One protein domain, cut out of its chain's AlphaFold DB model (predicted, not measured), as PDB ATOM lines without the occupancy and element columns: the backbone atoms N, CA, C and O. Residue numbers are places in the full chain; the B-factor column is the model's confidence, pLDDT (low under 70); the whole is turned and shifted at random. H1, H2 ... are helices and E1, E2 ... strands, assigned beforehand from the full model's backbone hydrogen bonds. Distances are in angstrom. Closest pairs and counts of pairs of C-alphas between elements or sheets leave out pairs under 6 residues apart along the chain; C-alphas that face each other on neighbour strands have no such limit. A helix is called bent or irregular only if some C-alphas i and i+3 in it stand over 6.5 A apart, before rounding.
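Overview. This is residues 32 to 184 of the 444 residues of an uncharacterized protein of Marinobacter salarius (UniProt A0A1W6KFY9). A small three-stranded sheet stands between two groups of helices: a cluster of five short, mostly crossed helices on one side, with H5 over the sheet, and the pair H6 and H7, which only graze the sheet, on the other. Residues 104 to 113 stick out, and H6 is kinked by 66 degrees near residue 118. The printed part has 153 residues, with seven named helices and three named strands in the order H1 H2 H3 H4 H5 E1 H6 H7 E2 E3. The sheet runs E1 E3 E2 and is mixed; the class is mostly helix. The whole is compact, with a radius of gyration of the C-alphas of 15.5 A and spans of 44 by 37 by 25 A.

Arrangement. Begin with H1, residues 32 to 41, and H2, residues 43 to 49, which only just touch, only at the corner, with 3 pairs of C-alphas within 8 A, the closest those of Cys 39 and Val 45, 6.3 A apart. Go on to H3, residues 54 to 66, H4, residues 70 to 74, and the hub H5, residues 78 to 91, which touches H1, H2, H3 and H4. H3 and H5 are about perpendicular at 87 degrees, their closest C-alphas those of Gly 60 and Ala 89, 4.0 A apart. Next comes E1, residues 95 to 99; H5 lies over it, slantwise at 34 degrees on the local plane, at a height over the sheet of 6.1 A: two layers, a helix on one face of a sheet. Further on, H6, residues 111 to 132, touches H7, residues 148 to 159, with residues 123 to 132 alone, at a steep tilt of 50 degrees, opposite ways; the closest C-alphas are those of Ala 127 and Asn 156, 5.3 A apart. E2, residues 169 to 172, and E3, residues 177 to 181, form an antiparallel hairpin, with N 171 and O 178 2.8 A apart; E3 is parallel to E1, with N 98 and O 179 2.9 A apart. In H1, H3, H4, H5 and H7 every O i to N i+4 pair is within hydrogen-bond range; in H2 it is 2 of 3 and in H6 16 of 18.

Along the chain. Find C-alpha 32 at (-42.317, -1.584, 12.896), where H1 begins. H3 is 18.6 A long and H5 20.3 A. H6 measures 27.9 A and is irregular, C-alphas 116 and 119 being 7.8 A apart. E3 ends at C-alpha 181, (-44.867, 6.699, -9.353).

Size, cuts and confidence. The two C-alphas farthest apart, those of Gly 55 and Ser 110, are 45.9 A apart. The printed part has no cut; the links E1 to H6 and H6 to H7 are long. Look for pLDDT under 70 at residues 103 to 119, 140 to 147 and 162 to 165.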
ATOM      1  N   LEU A  32     -42.958  -0.851  13.989       82.06
ATOM      2  CA  LEU A  32     -42.317  -1.584  12.896       82.06
ATOM      3  C   LEU A  32     -43.161  -2.779  12.436       82.06
ATOM      4  O   LEU A  32     -43.470  -2.881  11.254       82.06
ATOM      5  N   THR A  33     -43.620  -3.619  13.369       82.31
ATOM      6  CA  THR A  33     -44.470  -4.786  13.050       82.31
ATOM      7  C   THR A  33     -45.789  -4.361  12.386       82.31
ATOM      8  O   THR A  33     -46.327  -5.033  11.502       82.31
ATOM      9  N   LYS A  34     -46.334  -3.206  12.794       86.31
ATOM     10  CA  LYS A  34     -47.544  -2.636  12.196       86.31
ATOM     11  C   LYS A  34     -47.287  -2.164  10.764       86.31
ATOM     12  O   LYS A  34     -48.109  -2.447   9.892       86.31
ATOM     13  N   TRP A  35     -46.175  -1.467  10.526       88.75
ATOM     14  CA  TRP A  35     -45.775  -1.030   9.189       88.75
ATOM     15  C   TRP A  35     -45.481  -2.205   8.273       88.75
ATOM     16  O   TRP A  35     -46.015  -2.239   7.176       88.75
ATOM     17  N   GLU A  36     -44.745  -3.207   8.742       87.12
ATOM     18  CA  GLU A  36     -44.487  -4.441   8.003       87.12
ATOM     19  C   GLU A  36     -45.787  -5.078   7.503       87.12
ATOM     20  O   GLU A  36     -45.975  -5.258   6.299       87.12
ATOM     21  N   LYS A  37     -46.729  -5.343   8.418       87.56
ATOM     22  CA  LYS A  37     -48.030  -5.916   8.064       87.56
ATOM     23  C   LYS A  37     -48.797  -5.018   7.099       87.56
ATOM     24  O   LYS A  37     -49.496  -5.515   6.219       87.56
ATOM     25  N   HIS A  38     -48.705  -3.701   7.263       90.31
ATOM     26  CA  HIS A  38     -49.382  -2.767   6.375       90.31
ATOM     27  C   HIS A  38     -48.791  -2.785   4.961       90.31
ATOM     28  O   HIS A  38     -49.538  -2.894   3.990       90.31
ATOM     29  N   CYS A  39     -47.465  -2.730   4.845       93.69
ATOM     30  CA  CYS A  39     -46.769  -2.748   3.568       93.69
ATOM     31  C   CYS A  39     -46.996  -4.080   2.843       93.69
ATOM     32  O   CYS A  39     -47.301  -4.075   1.653       93.69
ATOM     33  N   ALA A  40     -46.913  -5.209   3.556       90.38
ATOM     34  CA  ALA A  40     -47.075  -6.541   2.974       90.38
ATOM     35  C   ALA A  40     -48.512  -6.829   2.505       90.38
ATOM     36  O   ALA A  40     -48.710  -7.588   1.561       90.38
ATOM     37  N   ASN A  41     -49.520  -6.211   3.130       91.56
ATOM     38  CA  ASN A  41     -50.926  -6.379   2.742       91.56
ATOM     39  C   ASN A  41     -51.381  -5.398   1.651       91.56
ATOM     40  O   ASN A  41     -52.518  -5.484   1.186       91.56
ATOM     41  N   SER A  42     -50.544  -4.432   1.271       92.56
ATOM     42  CA  SER A  42     -50.894  -3.449   0.253       92.56
ATOM     43  C   SER A  42     -50.519  -3.962  -1.132       92.56
ATOM     44  O   SER A  42     -49.349  -3.920  -1.507       92.56
ATOM     45  N   THR A  43     -51.519  -4.347  -1.929       91.12
ATOM     46  CA  THR A  43     -51.322  -4.771  -3.325       91.12
ATOM     47  C   THR A  43     -50.523  -3.750  -4.135       91.12
ATOM     48  O   THR A  43     -49.636  -4.128  -4.889       91.12
ATOM     49  N   PHE A  44     -50.778  -2.453  -3.931       90.88
ATOM     50  CA  PHE A  44     -50.058  -1.375  -4.613       90.88
ATOM     51  C   PHE A  44     -48.551  -1.385  -4.317       90.88
ATOM     52  O   PHE A  44     -47.745  -1.133  -5.214       90.88
ATOM     53  N   VAL A  45     -48.181  -1.690  -3.066       94.06
ATOM     54  CA  VAL A  45     -46.783  -1.781  -2.627       94.06
ATOM     55  C   VAL A  45     -46.173  -3.067  -3.169       94.06
ATOM     56  O   VAL A  45     -45.179  -3.002  -3.879       94.06
ATOM     57  N   THR A  46     -46.799  -4.221  -2.922       93.25
ATOM     58  CA  THR A  46     -46.251  -5.528  -3.317       93.25
ATOM     59  C   THR A  46     -46.152  -5.710  -4.829       93.25
ATOM     60  O   THR A  46     -45.272  -6.429  -5.286       93.25
ATOM     61  N   GLN A  47     -47.015  -5.065  -5.622       92.56
ATOM     62  CA  GLN A  47     -46.890  -5.061  -7.084       92.56
ATOM     63  C   GLN A  47     -45.634  -4.321  -7.555       92.56
ATOM     64  O   GLN A  47     -45.043  -4.733  -8.537       92.56
ATOM     65  N   ARG A  48     -45.205  -3.259  -6.863       94.62
ATOM     66  CA  ARG A  48     -44.029  -2.450  -7.244       94.62
ATOM     67  C   ARG A  48     -42.737  -2.938  -6.611       94.62
ATOM     68  O   ARG A  48     -41.676  -2.832  -7.204       94.62
ATOM     69  N   THR A  49     -42.800  -3.466  -5.398       94.75
ATOM     70  CA  THR A  49     -41.595  -3.917  -4.704       94.75
ATOM     71  C   THR A  49     -41.348  -5.400  -4.908       94.75
ATOM     72  O   THR A  49     -40.200  -5.814  -4.861       94.75
ATOM     73  N   GLY A  50     -42.374  -6.214  -5.163       92.12
ATOM     74  CA  GLY A  50     -42.268  -7.663  -5.028       92.12
ATOM     75  C   GLY A  50     -42.199  -8.077  -3.557       92.12
ATOM     76  O   GLY A  50     -42.811  -7.455  -2.684       92.12
ATOM     77  N   ARG A  51     -41.455  -9.149  -3.257       88.88
ATOM     78  CA  ARG A  51     -41.195  -9.555  -1.868       88.88
ATOM     79  C   ARG A  51     -40.129  -8.653  -1.242       88.88
ATOM     80  O   ARG A  51     -39.108  -8.359  -1.856       88.88
ATOM     81  N   PHE A  52     -40.337  -8.267   0.009       86.88
ATOM     82  CA  PHE A  52     -39.350  -7.547   0.813       86.88
ATOM     83  C   PHE A  52     -39.332  -8.103   2.234       86.88
ATOM     84  O   PHE A  52     -40.313  -8.683   2.706       86.88
ATOM     85  N   HIS A  53     -38.194  -7.949   2.906       84.62
ATOM     86  CA  HIS A  53     -37.995  -8.426   4.270       84.62
ATOM     87  C   HIS A  53     -38.271  -7.323   5.294       84.62
ATOM     88  O   HIS A  53     -38.056  -6.142   5.028       84.62
ATOM     89  N   THR A  54     -38.664  -7.706   6.509       81.38
ATOM     90  CA  THR A  54     -38.876  -6.791   7.645       81.38
ATOM     91  C   THR A  54     -37.670  -5.886   7.897       81.38
ATOM     92  O   THR A  54     -37.823  -4.689   8.139       81.38
ATOM     93  N   GLY A  55     -36.460  -6.444   7.768       88.50
ATOM     94  CA  GLY A  55     -35.210  -5.703   7.930       88.50
ATOM     95  C   GLY A  55     -35.033  -4.567   6.918       88.50
ATOM     96  O   GLY A  55     -34.348  -3.595   7.222       88.50
ATOM     97  N   GLU A  56     -35.679  -4.631   5.749       92.06
ATOM     98  CA  GLU A  56     -35.663  -3.528   4.783       92.06
ATOM     99  C   GLU A  56     -36.524  -2.361   5.259       92.06
ATOM    100  O   GLU A  56     -36.080  -1.220   5.195       92.06
ATOM    101  N   ILE A  57     -37.709  -2.618   5.819       93.75
ATOM    102  CA  ILE A  57     -38.540  -1.548   6.391       93.75
ATOM    103  C   ILE A  57     -37.786  -0.848   7.523       93.75
ATOM    104  O   ILE A  57     -37.703   0.379   7.543       93.75
ATOM    105  N   GLU A  58     -37.175  -1.615   8.427       94.19
ATOM    106  CA  GLU A  58     -36.394  -1.053   9.529       94.19
ATOM    107  C   GLU A  58     -35.199  -0.230   9.024       94.19
ATOM    108  O   GLU A  58     -34.990   0.907   9.460       94.19
ATOM    109  N   LYS A  59     -34.428  -0.780   8.076       95.62
ATOM    110  CA  LYS A  59     -33.286  -0.097   7.457       95.62
ATOM    111  C   LYS A  59     -33.726   1.202   6.779       95.62
ATOM    112  O   LYS A  59     -33.108   2.238   7.001       95.62
ATOM    113  N   GLY A  60     -34.819   1.174   6.024       96.44
ATOM    114  CA  GLY A  60     -35.383   2.342   5.351       96.44
ATOM    115  C   GLY A  60     -35.836   3.427   6.320       96.44
ATOM    116  O   GLY A  60     -35.467   4.591   6.174       96.44
ATOM    117  N   MET A  61     -36.574   3.045   7.366       95.44
ATOM    118  CA  MET A  61     -36.976   3.972   8.427       95.44
ATOM    119  C   MET A  61     -35.761   4.597   9.118       95.44
ATOM    120  O   MET A  61     -35.775   5.789   9.423       95.44
ATOM    121  N   ARG A  62     -34.691   3.822   9.334       95.56
ATOM    122  CA  ARG A  62     -33.437   4.308   9.921       95.56
ATOM    123  C   ARG A  62     -32.746   5.337   9.028       95.56
ATOM    124  O   ARG A  62     -32.365   6.383   9.545       95.56
ATOM    125  N   VAL A  63     -32.631   5.073   7.725       95.38
ATOM    126  CA  VAL A  63     -32.072   6.020   6.740       95.38
ATOM    127  C   VAL A  63     -32.855   7.335   6.775       95.38
ATOM    128  O   VAL A  63     -32.283   8.399   7.000       95.38
ATOM    129  N   LEU A  64     -34.185   7.272   6.684       94.50
ATOM    130  CA  LEU A  64     -35.038   8.467   6.715       94.50
ATOM    131  C   LEU A  64     -34.995   9.204   8.060       94.50
ATOM    132  O   LEU A  64     -35.121  10.430   8.101       94.50
ATOM    133  N   HIS A  65     -34.826   8.478   9.169       93.50
ATOM    134  CA  HIS A  65     -34.669   9.070  10.495       93.50
ATOM    135  C   HIS A  65     -33.339   9.817  10.611       93.50
ATOM    136  O   HIS A  65     -33.311  10.935  11.119       93.50
ATOM    137  N   GLN A  66     -32.247   9.229  10.115       91.19
ATOM    138  CA  GLN A  66     -30.926   9.864  10.078       91.19
ATOM    139  C   GLN A  66     -30.930  11.137   9.224       91.19
ATOM    140  O   GLN A  66     -30.294  12.119   9.598       91.19
ATOM    141  N   SER A  67     -31.706  11.154   8.139       88.50
ATOM    142  CA  SER A  67     -31.932  12.343   7.307       88.50
ATOM    143  C   SER A  67     -32.954  13.331   7.891       88.50
ATOM    144  O   SER A  67     -33.205  14.374   7.296       88.50
ATOM    145  N   GLY A  68     -33.574  13.026   9.036       89.56
ATOM    146  CA  GLY A  68     -34.538  13.905   9.704       89.56
ATOM    147  C   GLY A  68     -35.911  14.015   9.028       89.56
ATOM    148  O   GLY A  68     -36.700  14.868   9.426       89.56
ATOM    149  N   ILE A  69     -36.224  13.163   8.045       92.12
ATOM    150  CA  ILE A  69     -37.470  13.228   7.255       92.12
ATOM    151  C   ILE A  69     -38.442  12.073   7.529       92.12
ATOM    152  O   ILE A  69     -39.509  12.022   6.922       92.12
ATOM    153  N   LEU A  70     -38.126  11.147   8.445       93.31
ATOM    154  CA  LEU A  70     -38.995   9.996   8.740       93.31
ATOM    155  C   LEU A  70     -40.428  10.418   9.104       93.31
ATOM    156  O   LEU A  70     -41.379   9.899   8.530       93.31
ATOM    157  N   ASN A  71     -40.588  11.375  10.021       90.62
ATOM    158  CA  ASN A  71     -41.916  11.834  10.445       90.62
ATOM    159  C   ASN A  71     -42.697  12.480   9.290       90.62
ATOM    160  O   ASN A  71     -43.906  12.284   9.179       90.62
ATOM    161  N   SER A  72     -42.000  13.206   8.414       91.75
ATOM    162  CA  SER A  72     -42.564  13.790   7.198       91.75
ATOM    163  C   SER A  72     -43.050  12.713   6.237       91.75
ATOM    164  O   SER A  72     -44.195  12.761   5.795       91.75
ATOM    165  N   VAL A  73     -42.237  11.688   5.976       93.19
ATOM    166  CA  VAL A  73     -42.627  10.553   5.129       93.19
ATOM    167  C   VAL A  73     -43.810   9.788   5.724       93.19
ATOM    168  O   VAL A  73     -44.743   9.437   5.009       93.19
ATOM    169  N   MET A  74     -43.824   9.582   7.042       91.75
ATOM    170  CA  MET A  74     -44.926   8.914   7.746       91.75
ATOM    171  C   MET A  74     -46.249   9.694   7.716       91.75
ATOM    172  O   MET A  74     -47.289   9.113   8.017       91.75
ATOM    173  N   SER A  75     -46.221  10.990   7.383       89.62
ATOM    174  CA  SER A  75     -47.426  11.813   7.215       89.62
ATOM    175  C   SER A  75     -48.088  11.658   5.841       89.62
ATOM    176  O   SER A  75     -49.229  12.086   5.660       89.62
ATOM    177  N   PHE A  76     -47.394  11.042   4.880       90.62
ATOM    178  CA  PHE A  76     -47.973  10.691   3.587       90.62
ATOM    179  C   PHE A  76     -48.925   9.496   3.698       90.62
ATOM    180  O   PHE A  76     -49.102   8.896   4.760       90.62
ATOM    181  N   GLY A  77     -49.563   9.138   2.580       89.69
ATOM    182  CA  GLY A  77     -50.370   7.926   2.533       89.69
ATOM    183  C   GLY A  77     -49.515   6.702   2.863       89.69
ATOM    184  O   GLY A  77     -48.355   6.617   2.465       89.69
ATOM    185  N   ASN A  78     -50.086   5.720   3.560       92.44
ATOM    186  CA  ASN A  78     -49.311   4.564   4.010       92.44
ATOM    187  C   ASN A  78     -48.596   3.812   2.866       92.44
ATOM    188  O   ASN A  78     -47.533   3.242   3.080       92.44
ATOM    189  N   GLN A  79     -49.170   3.808   1.658       93.81
ATOM    190  CA  GLN A  79     -48.566   3.203   0.467       93.81
ATOM    191  C   GLN A  79     -47.282   3.929   0.044       93.81
ATOM    192  O   GLN A  79     -46.253   3.288  -0.153       93.81
ATOM    193  N   GLU A  80     -47.328   5.261  -0.022       95.56
ATOM    194  CA  GLU A  80     -46.186   6.136  -0.313       95.56
ATOM    195  C   GLU A  80     -45.093   5.994   0.759       95.56
ATOM    196  O   GLU A  80     -43.915   5.837   0.436       95.56
ATOM    197  N   ALA A  81     -45.481   5.944   2.039       95.88
ATOM    198  CA  ALA A  81     -44.550   5.717   3.144       95.88
ATOM    199  C   ALA A  81     -43.860   4.342   3.045       95.88
ATOM    200  O   ALA A  81     -42.635   4.263   3.117       95.88
ATOM    201  N   CYS A  82     -44.620   3.271   2.799       96.31
ATOM    202  CA  CYS A  82     -44.078   1.923   2.609       96.31
ATOM    203  C   CYS A  82     -43.068   1.850   1.457       96.31
ATOM    204  O   CYS A  82     -41.984   1.295   1.629       96.31
ATOM    205  N   LEU A  83     -43.403   2.428   0.299       97.50
ATOM    206  CA  LEU A  83     -42.492   2.471  -0.845       97.50
ATOM    207  C   LEU A  83     -41.235   3.291  -0.532       97.50
ATOM    208  O   LEU A  83     -40.139   2.872  -0.894       97.50
ATOM    209  N   SER A  84     -41.371   4.402   0.198       98.12
ATOM    210  CA  SER A  84     -40.240   5.227   0.644       98.12
ATOM    211  C   SER A  84     -39.289   4.457   1.563       98.12
ATOM    212  O   SER A  84     -38.073   4.571   1.422       98.12
ATOM    213  N   PHE A  85     -39.818   3.634   2.477       97.50
ATOM    214  CA  PHE A  85     -38.999   2.784   3.348       97.50
ATOM    215  C   PHE A  85     -38.210   1.762   2.530       97.50
ATOM    216  O   PHE A  85     -36.987   1.701   2.635       97.50
ATOM    217  N   VAL A  86     -38.900   1.003   1.678       97.25
ATOM    218  CA  VAL A  86     -38.277  -0.053   0.870       97.25
ATOM    219  C   VAL A  86     -37.233   0.526  -0.094       97.25
ATOM    220  O   VAL A  86     -36.114   0.020  -0.154       97.25
ATOM    221  N   ALA A  87     -37.548   1.628  -0.782       97.75
ATOM    222  CA  ALA A  87     -36.606   2.300  -1.675       97.75
ATOM    223  C   ALA A  87     -35.376   2.826  -0.923       97.75
ATOM    224  O   ALA A  87     -34.247   2.539  -1.315       97.75
ATOM    225  N   SER A  88     -35.577   3.525   0.201       97.81
ATOM    226  CA  SER A  88     -34.465   4.077   0.989       97.81
ATOM    227  C   SER A  88     -33.541   2.992   1.540       97.81
ATOM    228  O   SER A  88     -32.334   3.190   1.654       97.81
ATOM    229  N   ALA A  89     -34.094   1.826   1.878       96.62
ATOM    230  CA  ALA A  89     -33.318   0.680   2.335       96.62
ATOM    231  C   ALA A  89     -32.449   0.074   1.228       96.62
ATOM    232  O   ALA A  89     -31.327  -0.365   1.503       96.62
ATOM    233  N   ALA A  90     -32.979   0.035   0.004       95.38
ATOM    234  CA  ALA A  90     -32.332  -0.590  -1.140       95.38
ATOM    235  C   ALA A  90     -31.088   0.173  -1.600       95.38
ATOM    236  O   ALA A  90     -30.117  -0.470  -1.983       95.38
ATOM    237  N   VAL A  91     -31.107   1.509  -1.518       93.94
ATOM    238  CA  VAL A  91     -30.001   2.372  -1.976       93.94
ATOM    239  C   VAL A  91     -29.288   3.147  -0.864       93.94
ATOM    240  O   VAL A  91     -28.429   3.976  -1.140       93.94
ATOM    241  N   GLU A  92     -29.652   2.906   0.399       94.38
ATOM    242  CA  GLU A  92     -29.053   3.549   1.583       94.38
ATOM    243  C   GLU A  92     -29.063   5.087   1.550       94.38
ATOM    244  O   GLU A  92     -28.193   5.755   2.105       94.38
ATOM    245  N   PHE A  93     -30.094   5.658   0.930       94.25
ATOM    246  CA  PHE A  93     -30.259   7.094   0.743       94.25
ATOM    247  C   PHE A  93     -31.717   7.496   0.989       94.25
ATOM    248  O   PHE A  93     -32.604   6.686   0.725       94.25
ATOM    249  N   PRO A  94     -32.013   8.704   1.509       95.69
ATOM    250  CA  PRO A  94     -33.384   9.180   1.687       95.69
ATOM    251  C   PRO A  94     -34.149   9.257   0.358       95.69
ATOM    252  O   PRO A  94     -34.072  10.253  -0.361       95.69
ATOM    253  N   VAL A  95     -34.934   8.222   0.058       97.62
ATOM    254  CA  VAL A  95     -35.851   8.173  -1.085       97.62
ATOM    255  C   VAL A  95     -37.281   8.394  -0.600       97.62
ATOM    256  O   VAL A  95     -37.799   7.664   0.245       97.62
ATOM    257  N   VAL A  96     -37.931   9.405  -1.165       97.50
ATOM    258  CA  VAL A  96     -39.327   9.762  -0.928       97.50
ATOM    259  C   VAL A  96     -40.130   9.340  -2.145       97.50
ATOM    260  O   VAL A  96     -39.893   9.823  -3.247       97.50
ATOM    261  N   VAL A  97     -41.097   8.453  -1.957       97.38
ATOM    262  CA  VAL A  97     -41.960   7.970  -3.032       97.38
ATOM    263  C   VAL A  97     -43.311   8.661  -2.933       97.38
ATOM    264  O   VAL A  97     -43.969   8.566  -1.902       97.38
ATOM    265  N   LEU A  98     -43.736   9.336  -4.001       94.88
ATOM    266  CA  LEU A  98     -45.053   9.968  -4.097       94.88
ATOM    267  C   LEU A  98     -45.790   9.477  -5.339       94.88
ATOM    268  O   LEU A  98     -45.187   9.187  -6.367       94.88
ATOM    269  N   GLU A  99     -47.112   9.406  -5.267       91.50
ATOM    270  CA  GLU A  99     -47.925   9.100  -6.439       91.50
ATOM    271  C   GLU A  99     -48.187  10.347  -7.293       91.50
ATOM    272  O   GLU A  99     -48.561  11.411  -6.782       91.50
ATOM    273  N   LYS A 100     -48.076  10.191  -8.617       87.12
ATOM    274  CA  LYS A 100     -48.484  11.182  -9.622       87.12
ATOM    275  C   LYS A 100     -50.011  11.245  -9.680       87.12
ATOM    276  O   LYS A 100     -50.648  10.586 -10.496       87.12
ATOM    277  N   ARG A 101     -50.622  12.019  -8.786       76.88
ATOM    278  CA  ARG A 101     -52.076  12.224  -8.753       76.88
ATOM    279  C   ARG A 101     -52.419  13.684  -9.010       76.88
ATOM    280  O   ARG A 101     -51.846  14.580  -8.399       76.88
ATOM    281  N   LEU A 102     -53.401  13.903  -9.881       70.12
ATOM    282  CA  LEU A 102     -54.104  15.180  -9.947       70.12
ATOM    283  C   LEU A 102     -55.010  15.331  -8.708       70.12
ATOM    284  O   LEU A 102     -55.406  14.318  -8.118       70.12
ATOM    285  N   PRO A 103     -55.347  16.564  -8.294       62.09
ATOM    286  CA  PRO A 103     -56.245  16.795  -7.170       62.09
ATOM    287  C   PRO A 103     -57.600  16.143  -7.443       62.09
ATOM    288  O   PRO A 103     -58.069  16.135  -8.581       62.09
ATOM    289  N   LYS A 104     -58.245  15.621  -6.398       56.72
ATOM    290  CA  LYS A 104     -59.580  15.013  -6.508       56.72
ATOM    291  C   LYS A 104     -60.737  16.039  -6.524       56.72
ATOM    292  O   LYS A 104     -61.879  15.607  -6.625       56.72
ATOM    293  N   ASP A 105     -60.475  17.350  -6.477       50.66
ATOM    294  CA  ASP A 105     -61.498  18.362  -6.142       50.66
ATOM    295  C   ASP A 105     -62.197  19.060  -7.336       50.66
ATOM    296  O   ASP A 105     -61.554  19.666  -8.195       50.66
ATOM    297  N   ASP A 106     -63.539  19.007  -7.287       38.25
ATOM    298  CA  ASP A 106     -64.683  19.816  -7.781       38.25
ATOM    299  C   ASP A 106     -64.630  20.689  -9.044       38.25
ATOM    300  O   ASP A 106     -65.677  20.949  -9.647       38.25
ATOM    301  N   LYS A 107     -63.474  21.166  -9.495       48.16
ATOM    302  CA  LYS A 107     -63.385  21.860 -10.782       48.16
ATOM    303  C   LYS A 107     -63.069  20.821 -11.838       48.16
ATOM    304  O   LYS A 107     -61.939  20.367 -11.934       48.16
ATOM    305  N   GLN A 108     -64.065  20.459 -12.645       51.94
ATOM    306  CA  GLN A 108     -63.835  19.733 -13.893       51.94
ATOM    307  C   GLN A 108     -62.944  20.592 -14.797       51.94
ATOM    308  O   GLN A 108     -63.415  21.432 -15.564       51.94
ATOM    309  N   TRP A 109     -61.632  20.413 -14.685       58.38
ATOM    310  CA  TRP A 109     -60.706  20.844 -15.718       58.38
ATOM    311  C   TRP A 109     -61.109  20.104 -16.990       58.38
ATOM    312  O   TRP A 109     -61.363  18.899 -16.953       58.38
ATOM    313  N   SER A 110     -61.214  20.811 -18.118       58.41
ATOM    314  CA  SER A 110     -61.525  20.127 -19.370       58.41
ATOM    315  C   SER A 110     -60.441  19.086 -19.646       58.41
ATOM    316  O   SER A 110     -59.256  19.338 -19.407       58.41
ATOM    317  N   GLN A 111     -60.832  17.921 -20.165       54.47
ATOM    318  CA  GLN A 111     -59.892  16.836 -20.457       54.47
ATOM    319  C   GLN A 111     -58.725  17.316 -21.334       54.47
ATOM    320  O   GLN A 111     -57.606  16.857 -21.180       54.47
ATOM    321  N   ALA A 112     -58.951  18.308 -22.202       51.09
ATOM    322  CA  ALA A 112     -57.910  18.922 -23.020       51.09
ATOM    323  C   ALA A 112     -56.862  19.711 -22.208       51.09
ATOM    324  O   ALA A 112     -55.686  19.697 -22.565       51.09
ATOM    325  N   VAL A 113     -57.261  20.397 -21.130       55.19
ATOM    326  CA  VAL A 113     -56.332  21.117 -20.240       55.19
ATOM    327  C   VAL A 113     -55.609  20.141 -19.323       55.19
ATOM    328  O   VAL A 113     -54.403  20.279 -19.140       55.19
ATOM    329  N   VAL A 114     -56.308  19.120 -18.821       58.19
ATOM    330  CA  VAL A 114     -55.677  18.008 -18.101       58.19
ATOM    331  C   VAL A 114     -54.635  17.336 -18.995       58.19
ATOM    332  O   VAL A 114     -53.478  17.248 -18.617       58.19
ATOM    333  N   ASN A 115     -54.977  16.974 -20.227       55.56
ATOM    334  CA  ASN A 115     -54.042  16.310 -21.135       55.56
ATOM    335  C   ASN A 115     -52.861  17.204 -21.555       55.56
ATOM    336  O   ASN A 115     -51.796  16.681 -21.847       55.56
ATOM    337  N   ARG A 116     -53.015  18.539 -21.591       58.19
ATOM    338  CA  ARG A 116     -51.928  19.465 -21.979       58.19
ATOM    339  C   ARG A 116     -51.053  19.957 -20.830       58.19
ATOM    340  O   ARG A 116     -49.907  20.313 -21.076       58.19
ATOM    341  N   LEU A 117     -51.597  20.076 -19.620       63.16
ATOM    342  CA  LEU A 117     -50.913  20.691 -18.476       63.16
ATOM    343  C   LEU A 117     -50.762  19.746 -17.284       63.16
ATOM    344  O   LEU A 117     -50.180  20.164 -16.283       63.16
ATOM    345  N   SER A 118     -51.267  18.509 -17.364       68.62
ATOM    346  CA  SER A 118     -51.211  17.530 -16.269       68.62
ATOM    347  C   SER A 118     -49.811  17.409 -15.699       68.62
ATOM    348  O   SER A 118     -49.671  17.498 -14.489       68.62
ATOM    349  N   ASP A 119     -48.775  17.331 -16.529       68.19
ATOM    350  CA  ASP A 119     -47.406  17.172 -16.033       68.19
ATOM    351  C   ASP A 119     -46.898  18.400 -15.280       68.19
ATOM    352  O   ASP A 119     -46.221  18.278 -14.261       68.19
ATOM    353  N   PHE A 120     -47.217  19.611 -15.747       75.75
ATOM    354  CA  PHE A 120     -46.905  20.832 -14.996       75.75
ATOM    355  C   PHE A 120     -47.660  20.868 -13.667       75.75
ATOM    356  O   PHE A 120     -47.057  21.101 -12.624       75.75
ATOM    357  N   VAL A 121     -48.958  20.569 -13.691       78.81
ATOM    358  CA  VAL A 121     -49.811  20.570 -12.498       78.81
ATOM    359  C   VAL A 121     -49.351  19.515 -11.489       78.81
ATOM    360  O   VAL A 121     -49.202  19.828 -10.315       78.81
ATOM    361  N   VAL A 122     -49.066  18.287 -11.928       81.94
ATOM    362  CA  VAL A 122     -48.588  17.193 -11.070       81.94
ATOM    363  C   VAL A 122     -47.263  17.561 -10.409       81.94
ATOM    364  O   VAL A 122     -47.118  17.355  -9.206       81.94
ATOM    365  N   ARG A 123     -46.313  18.148 -11.145       83.31
ATOM    366  CA  ARG A 123     -45.030  18.596 -10.574       83.31
ATOM    367  C   ARG A 123     -45.204  19.689  -9.536       83.31
ATOM    368  O   ARG A 123     -44.607  19.609  -8.467       83.31
ATOM    369  N   GLU A 124     -46.020  20.692  -9.840       84.81
ATOM    370  CA  GLU A 124     -46.313  21.780  -8.909       84.81
ATOM    371  C   GLU A 124     -46.941  21.248  -7.620       84.81
ATOM    372  O   GLU A 124     -46.487  21.582  -6.528       84.81
ATOM    373  N   LEU A 125     -47.896  20.324  -7.738       87.25
ATOM    374  CA  LEU A 125     -48.521  19.674  -6.588       87.25
ATOM    375  C   LEU A 125     -47.534  18.821  -5.796       87.25
ATOM    376  O   LEU A 125     -47.550  18.851  -4.571       87.25
ATOM    377  N   ILE A 126     -46.651  18.075  -6.459       91.06
ATOM    378  CA  ILE A 126     -45.597  17.321  -5.775       91.06
ATOM    379  C   ILE A 126     -44.657  18.278  -5.025       91.06
ATOM    380  O   ILE A 126     -44.355  18.040  -3.854       91.06
ATOM    381  N   ALA A 127     -44.239  19.383  -5.650       90.00
ATOM    382  CA  ALA A 127     -43.391  20.391  -5.017       90.00
ATOM    383  C   ALA A 127     -44.061  20.995  -3.773       90.00
ATOM    384  O   ALA A 127     -43.405  21.191  -2.744       90.00
ATOM    385  N   GLU A 128     -45.365  21.267  -3.848       89.81
ATOM    386  CA  GLU A 128     -46.180  21.740  -2.730       89.81
ATOM    387  C   GLU A 128     -46.294  20.684  -1.625       89.81
ATOM    388  O   GLU A 128     -45.965  20.994  -0.481       89.81
ATOM    389  N   ARG A 129     -46.636  19.430  -1.957       91.50
ATOM    390  CA  ARG A 129     -46.733  18.308  -1.003       91.50
ATOM    391  C   ARG A 129     -45.429  18.081  -0.239       91.50
ATOM    392  O   ARG A 129     -45.444  17.948   0.982       91.50
ATOM    393  N   LEU A 130     -44.294  18.077  -0.936       92.25
ATOM    394  CA  LEU A 130     -42.971  17.963  -0.312       92.25
ATOM    395  C   LEU A 130     -42.693  19.143   0.621       92.25
ATOM    396  O   LEU A 130     -42.220  18.960   1.739       92.25
ATOM    397  N   THR A 131     -43.028  20.354   0.178       90.75
ATOM    398  CA  THR A 131     -42.833  21.575   0.965       90.75
ATOM    399  C   THR A 131     -43.692  21.586   2.229       90.75
ATOM    400  O   THR A 131     -43.236  22.047   3.275       90.75
ATOM    401  N   GLU A 132     -44.932  21.107   2.148       90.50
ATOM    402  CA  GLU A 132     -45.844  20.976   3.288       90.50
ATOM    403  C   GLU A 132     -45.374  19.930   4.291       90.50
ATOM    404  O   GLU A 132     -45.487  20.155   5.493       90.50
ATOM    405  N   ALA A 133     -44.762  18.852   3.804       89.75
ATOM    406  CA  ALA A 133     -44.086  17.859   4.627       89.75
ATOM    407  C   ALA A 133     -42.709  18.327   5.143       89.75
ATOM    408  O   ALA A 133     -41.991  17.548   5.761       89.75
ATOM    409  N   GLU A 134     -42.312  19.580   4.901       89.81
ATOM    410  CA  GLU A 134     -41.001  20.136   5.272       89.81
ATOM    411  C   GLU A 134     -39.797  19.395   4.640       89.81
ATOM    412  O   GLU A 134     -38.671  19.504   5.124       89.81
ATOM    413  N   ILE A 135     -40.003  18.692   3.520       89.81
ATOM    414  CA  ILE A 135     -38.958  17.985   2.769       89.81
ATOM    415  C   ILE A 135     -38.368  18.919   1.704       89.81
ATOM    416  O   ILE A 135     -39.088  19.470   0.867       89.81
ATOM    417  N   ASN A 136     -37.042  19.082   1.714       88.75
ATOM    418  CA  ASN A 136     -36.292  19.776   0.665       88.75
ATOM    419  C   ASN A 136     -35.377  18.778  -0.050       88.75
ATOM    420  O   ASN A 136     -34.363  18.361   0.500       88.75
ATOM    421  N   ILE A 137     -35.705  18.431  -1.294       86.88
ATOM    422  CA  ILE A 137     -34.899  17.500  -2.100       86.88
ATOM    423  C   ILE A 137     -33.478  18.045  -2.315       86.88
ATOM    424  O   ILE A 137     -32.489  17.312  -2.306       86.88
ATOM    425  N   ARG A 138     -33.355  19.367  -2.462       83.31
ATOM    426  CA  ARG A 138     -32.100  20.037  -2.802       83.31
ATOM    427  C   ARG A 138     -31.143  20.199  -1.621       83.31
ATOM    428  O   ARG A 138     -29.978  20.509  -1.854       83.31
ATOM    429  N   GLN A 139     -31.599  20.087  -0.372       77.56
ATOM    430  CA  GLN A 139     -30.766  20.384   0.799       77.56
ATOM    431  C   GLN A 139     -31.009  19.402   1.957       77.56
ATOM    432  O   GLN A 139     -32.157  19.202   2.336       77.56
ATOM    433  N   PRO A 140     -29.949  18.858   2.584       62.75
ATOM    434  CA  PRO A 140     -30.051  17.786   3.581       62.75
ATOM    435  C   PRO A 140     -30.557  18.206   4.978       62.75
ATOM    436  O   PRO A 140     -30.594  17.369   5.873       62.75
ATOM    437  N   VAL A 141     -30.913  19.477   5.220       58.66
ATOM    438  CA  VAL A 141     -31.260  19.976   6.569       58.66
ATOM    439  C   VAL A 141     -32.471  20.915   6.516       58.66
ATOM    440  O   VAL A 141     -32.519  21.781   5.635       58.66
ATOM    441  N   PRO A 142     -33.431  20.833   7.464       55.91
ATOM    442  CA  PRO A 142     -34.481  21.836   7.568       55.91
ATOM    443  C   PRO A 142     -33.869  23.204   7.908       55.91
ATOM    444  O   PRO A 142     -33.193  23.388   8.919       55.91
ATOM    445  N   LEU A 143     -34.119  24.184   7.039       53.81
ATOM    446  CA  LEU A 143     -33.839  25.603   7.273       53.81
ATOM    447  C   LEU A 143     -34.642  26.124   8.497       53.81
ATOM    448  O   LEU A 143     -35.443  25.410   9.093       53.81
ATOM    449  N   THR A 144     -34.423  27.368   8.926       53.50
ATOM    450  CA  THR A 144     -35.105  27.971  10.089       53.50
ATOM    451  C   THR A 144     -36.402  28.732   9.726       53.50
ATOM    452  O   THR A 144     -36.574  29.287   8.638       53.50
ATOM    453  N   LYS A 145     -37.334  28.785  10.692       61.38
ATOM    454  CA  LYS A 145     -38.810  28.721  10.553       61.38
ATOM    455  C   LYS A 145     -39.647  29.901   9.997       61.38
ATOM    456  O   LYS A 145     -40.853  29.901  10.222       61.38
ATOM    457  N   LYS A 146     -39.149  30.902   9.256       51.44
ATOM    458  CA  LYS A 146     -40.078  31.958   8.729       51.44
ATOM    459  C   LYS A 146     -39.896  32.402   7.281       51.44
ATOM    460  O   LYS A 146     -40.854  32.867   6.671       51.44
ATOM    461  N   THR A 147     -38.732  32.151   6.692       55.19
ATOM    462  CA  THR A 147     -38.439  32.420   5.267       55.19
ATOM    463  C   THR A 147     -38.353  31.125   4.441       55.19
ATOM    464  O   THR A 147     -37.987  31.140   3.268       55.19
ATOM    465  N   GLN A 148     -38.699  29.994   5.064       70.56
ATOM    466  CA  GLN A 148     -38.385  28.640   4.615       70.56
ATOM    467  C   GLN A 148     -39.379  28.067   3.605       70.56
ATOM    468  O   GLN A 148     -38.933  27.572   2.581       70.56
ATOM    469  N   LYS A 149     -40.701  28.203   3.802       78.62
ATOM    470  CA  LYS A 149     -41.693  27.557   2.914       78.62
ATOM    471  C   LYS A 149     -41.537  27.983   1.447       78.62
ATOM    472  O   LYS A 149     -41.501  27.143   0.559       78.62
ATOM    473  N   ARG A 150     -41.369  29.288   1.186       79.62
ATOM    474  CA  ARG A 150     -41.177  29.814  -0.180       79.62
ATOM    475  C   ARG A 150     -39.854  29.357  -0.801       79.62
ATOM    476  O   ARG A 150     -39.814  29.096  -1.999       79.62
ATOM    477  N   ARG A 151     -38.786  29.268  -0.000       82.06
ATOM    478  CA  ARG A 151     -37.477  28.799  -0.464       82.06
ATOM    479  C   ARG A 151     -37.494  27.297  -0.742       82.06
ATOM    480  O   ARG A 151     -37.104  26.916  -1.832       82.06
ATOM    481  N   THR A 152     -38.030  26.486   0.169       83.94
ATOM    482  CA  THR A 152     -38.226  25.041  -0.020       83.94
ATOM    483  C   THR A 152     -39.079  24.753  -1.251       83.94
ATOM    484  O   THR A 152     -38.674  23.946  -2.078       83.94
ATOM    485  N   LEU A 153     -40.190  25.473  -1.446       87.50
ATOM    486  CA  LEU A 153     -41.002  25.336  -2.658       87.50
ATOM    487  C   LEU A 153     -40.205  25.677  -3.917       87.50
ATOM    488  O   LEU A 153     -40.254  24.941  -4.895       87.50
ATOM    489  N   SER A 154     -39.454  26.781  -3.898       84.00
ATOM    490  CA  SER A 154     -38.606  27.174  -5.025       84.00
ATOM    491  C   SER A 154     -37.498  26.159  -5.307       84.00
ATOM    492  O   SER A 154     -37.174  25.940  -6.470       84.00
ATOM    493  N   ASP A 155     -36.904  25.569  -4.271       84.25
ATOM    494  CA  ASP A 155     -35.849  24.566  -4.398       84.25
ATOM    495  C   ASP A 155     -36.412  23.248  -4.935       84.25
ATOM    496  O   ASP A 155     -35.872  22.718  -5.901       84.25
ATOM    497  N   ASN A 156     -37.537  22.771  -4.395       86.81
ATOM    498  CA  ASN A 156     -38.224  21.583  -4.898       86.81
ATOM    499  C   ASN A 156     -38.672  21.783  -6.354       86.81
ATOM    500  O   ASN A 156     -38.387  20.937  -7.192       86.81
ATOM    501  N   ARG A 157     -39.270  22.934  -6.700       83.88
ATOM    502  CA  ARG A 157     -39.594  23.285  -8.096       83.88
ATOM    503  C   ARG A 157     -38.370  23.263  -9.004       83.88
ATOM    504  O   ARG A 157     -38.483  22.849 -10.149       83.88
ATOM    505  N   ALA A 158     -37.219  23.729  -8.518       78.88
ATOM    506  CA  ALA A 158     -35.996  23.755  -9.309       78.88
ATOM    507  C   ALA A 158     -35.457  22.347  -9.596       78.88
ATOM    508  O   ALA A 158     -34.963  22.130 -10.695       78.88
ATOM    509  N   VAL A 159     -35.565  21.414  -8.641       77.81
ATOM    510  CA  VAL A 159     -35.180  20.003  -8.842       77.81
ATOM    511  C   VAL A 159     -36.183  19.291  -9.757       77.81
ATOM    512  O   VAL A 159     -35.785  18.558 -10.648       77.81
ATOM    513  N   LEU A 160     -37.480  19.564  -9.605       80.00
ATOM    514  CA  LEU A 160     -38.551  18.970 -10.422       80.00
ATOM    515  C   LEU A 160     -38.702  19.631 -11.802       80.00
ATOM    516  O   LEU A 160     -39.604  19.302 -12.578       80.00
ATOM    517  N   PHE A 161     -37.869  20.621 -12.123       71.56
ATOM    518  CA  PHE A 161     -37.936  21.298 -13.406       71.56
ATOM    519  C   PHE A 161     -37.291  20.431 -14.488       71.56
ATOM    520  O   PHE A 161     -36.072  20.430 -14.635       71.56
ATOM    521  N   GLY A 162     -38.111  19.765 -15.298       59.56
ATOM    522  CA  GLY A 162     -37.620  18.968 -16.425       59.56
ATOM    523  C   GLY A 162     -38.178  17.550 -16.442       59.56
ATOM    524  O   GLY A 162     -38.461  17.050 -17.526       59.56
ATOM    525  N   THR A 163     -38.474  16.986 -15.271       58.50
ATOM    526  CA  THR A 163     -38.942  15.608 -15.060       58.50
ATOM    527  C   THR A 163     -40.380  15.391 -15.555       58.50
ATOM    528  O   THR A 163     -41.331  15.407 -14.766       58.50
ATOM    529  N   ASN A 164     -40.589  15.347 -16.877       55.75
ATOM    530  CA  ASN A 164     -41.875  15.796 -17.434       55.75
ATOM    531  C   ASN A 164     -42.563  14.867 -18.435       55.75
ATOM    532  O   ASN A 164     -43.622  15.267 -18.904       55.75
ATOM    533  N   GLN A 165     -41.999  13.721 -18.829       58.28
ATOM    534  CA  GLN A 165     -42.594  12.946 -19.938       58.28
ATOM    535  C   GLN A 165     -42.765  11.453 -19.678       58.28
ATOM    536  O   GLN A 165     -43.561  10.817 -20.364       58.28
ATOM    537  N   ASP A 166     -42.105  10.903 -18.662       72.06
ATOM    538  CA  ASP A 166     -42.185   9.475 -18.391       72.06
ATOM    539  C   ASP A 166     -43.322   9.135 -17.415       72.06
ATOM    540  O   ASP A 166     -43.746   9.941 -16.569       72.06
ATOM    541  N   ARG A 167     -43.859   7.920 -17.573       82.75
ATOM    542  CA  ARG A 167     -44.983   7.384 -16.792       82.75
ATOM    543  C   ARG A 167     -44.703   7.499 -15.291       82.75
ATOM    544  O   ARG A 167     -45.509   8.106 -14.579       82.75
ATOM    545  N   SER A 168     -43.535   7.040 -14.860       89.25
ATOM    546  CA  SER A 168     -42.918   7.339 -13.567       89.25
ATOM    547  C   SER A 168     -41.603   8.085 -13.803       89.25
ATOM    548  O   SER A 168     -41.087   8.067 -14.913       89.25
ATOM    549  N   TYR A 169     -41.102   8.800 -12.798       88.94
ATOM    550  CA  TYR A 169     -39.808   9.480 -12.887       88.94
ATOM    551  C   TYR A 169     -39.172   9.623 -11.511       88.94
ATOM    552  O   TYR A 169     -39.846   9.541 -10.480       88.94
ATOM    553  N   SER A 170     -37.889   9.940 -11.497       90.00
ATOM    554  CA  SER A 170     -37.128  10.278 -10.303       90.00
ATOM    555  C   SER A 170     -36.530  11.680 -10.407       90.00
ATOM    556  O   SER A 170     -36.305  12.213 -11.491       90.00
ATOM    557  N   ALA A 171     -36.324  12.315  -9.257       87.44
ATOM    558  CA  ALA A 171     -35.670  13.612  -9.149       87.44
ATOM    559  C   ALA A 171     -34.723  13.588  -7.949       87.44
ATOM    560  O   ALA A 171     -35.151  13.691  -6.793       87.44
ATOM    561  N   ALA A 172     -33.433  13.418  -8.225       84.69
ATOM    562  CA  ALA A 172     -32.403  13.329  -7.203       84.69
ATOM    563  C   ALA A 172     -31.868  14.720  -6.832       84.69
ATOM    564  O   ALA A 172     -31.504  15.531  -7.685       84.69
ATOM    565  N   GLY A 173     -31.795  15.001  -5.536       81.50
ATOM    566  CA  GLY A 173     -31.018  16.105  -4.989       81.50
ATOM    567  C   GLY A 173     -30.101  15.604  -3.875       81.50
ATOM    568  O   GLY A 173     -30.210  14.462  -3.444       81.50
ATOM    569  N   PRO A 174     -29.183  16.437  -3.364       77.81
ATOM    570  CA  PRO A 174     -28.248  16.003  -2.327       77.81
ATOM    571  C   PRO A 174     -28.907  15.822  -0.949       77.81
ATOM    572  O   PRO A 174     -28.262  15.317  -0.035       77.81
ATOM    573  N   GLY A 175     -30.154  16.276  -0.758       80.19
ATOM    574  CA  GLY A 175     -30.889  16.106   0.498       80.19
ATOM    575  C   GLY A 175     -31.765  14.858   0.536       80.19
ATOM    576  O   GLY A 175     -31.847  14.197   1.568       80.19
ATOM    577  N   ALA A 176     -32.422  14.553  -0.579       91.75
ATOM    578  CA  ALA A 176     -33.267  13.382  -0.770       91.75
ATOM    579  C   ALA A 176     -33.402  13.088  -2.266       91.75
ATOM    580  O   ALA A 176     -33.005  13.894  -3.100       91.75
ATOM    581  N   CYS A 177     -34.001  11.960  -2.619       93.00
ATOM    582  CA  CYS A 177     -34.476  11.698  -3.968       93.00
ATOM    583  C   CYS A 177     -35.989  11.536  -3.936       93.00
ATOM    584  O   CYS A 177     -36.520  10.877  -3.044       93.00
ATOM    585  N   LEU A 178     -36.686  12.121  -4.901       94.88
ATOM    586  CA  LEU A 178     -38.081  11.799  -5.158       94.88
ATOM    587  C   LEU A 178     -38.163  10.669  -6.183       94.88
ATOM    588  O   LEU A 178     -37.520  10.760  -7.218       94.88
ATOM    589  N   VAL A 179     -39.044   9.699  -5.953       95.38
ATOM    590  CA  VAL A 179     -39.578   8.814  -6.996       95.38
ATOM    591  C   VAL A 179     -41.076   9.079  -7.126       95.38
ATOM    592  O   VAL A 179     -41.859   8.821  -6.212       95.38
ATOM    593  N   ALA A 180     -41.482   9.629  -8.263       93.25
ATOM    594  CA  ALA A 180     -42.866   9.895  -8.606       93.25
ATOM    595  C   ALA A 180     -43.436   8.708  -9.395       93.25
ATOM    596  O   ALA A 180     -43.113   8.515 -10.565       93.25
ATOM    597  N   THR A 181     -44.300   7.919  -8.758       91.94
ATOM    598  CA  THR A 181     -44.867   6.699  -9.353       91.94
ATOM    599  C   THR A 181     -46.209   6.956 -10.024       91.94
ATOM    600  O   THR A 181     -47.043   7.714  -9.519       91.94
ATOM    601  N   HIS A 182     -46.454   6.295 -11.151       88.25
ATOM    602  CA  HIS A 182     -47.764   6.307 -11.790       88.25
ATOM    603  C   HIS A 182     -48.801   5.555 -10.937       88.25
ATOM    604  O   HIS A 182     -48.476   4.494 -10.396       88.25
ATOM    605  N   PRO A 183     -50.049   6.046 -10.811       84.19
ATOM    606  CA  PRO A 183     -51.053   5.429  -9.937       84.19
ATOM    607  C   PRO A 183     -51.643   4.121 -10.490       84.19
ATOM    608  O   PRO A 183     -52.052   3.254  -9.720       84.19
ATOM    609  N   THR A 184     -51.706   3.959 -11.812       85.88
ATOM    610  CA  THR A 184     -52.249   2.758 -12.479       85.88
ATOM    611  C   THR A 184     -51.136   1.801 -12.893       85.88
ATOM    612  O   THR A 184     -49.988   2.229 -12.998       85.88
TER     613      THR A 184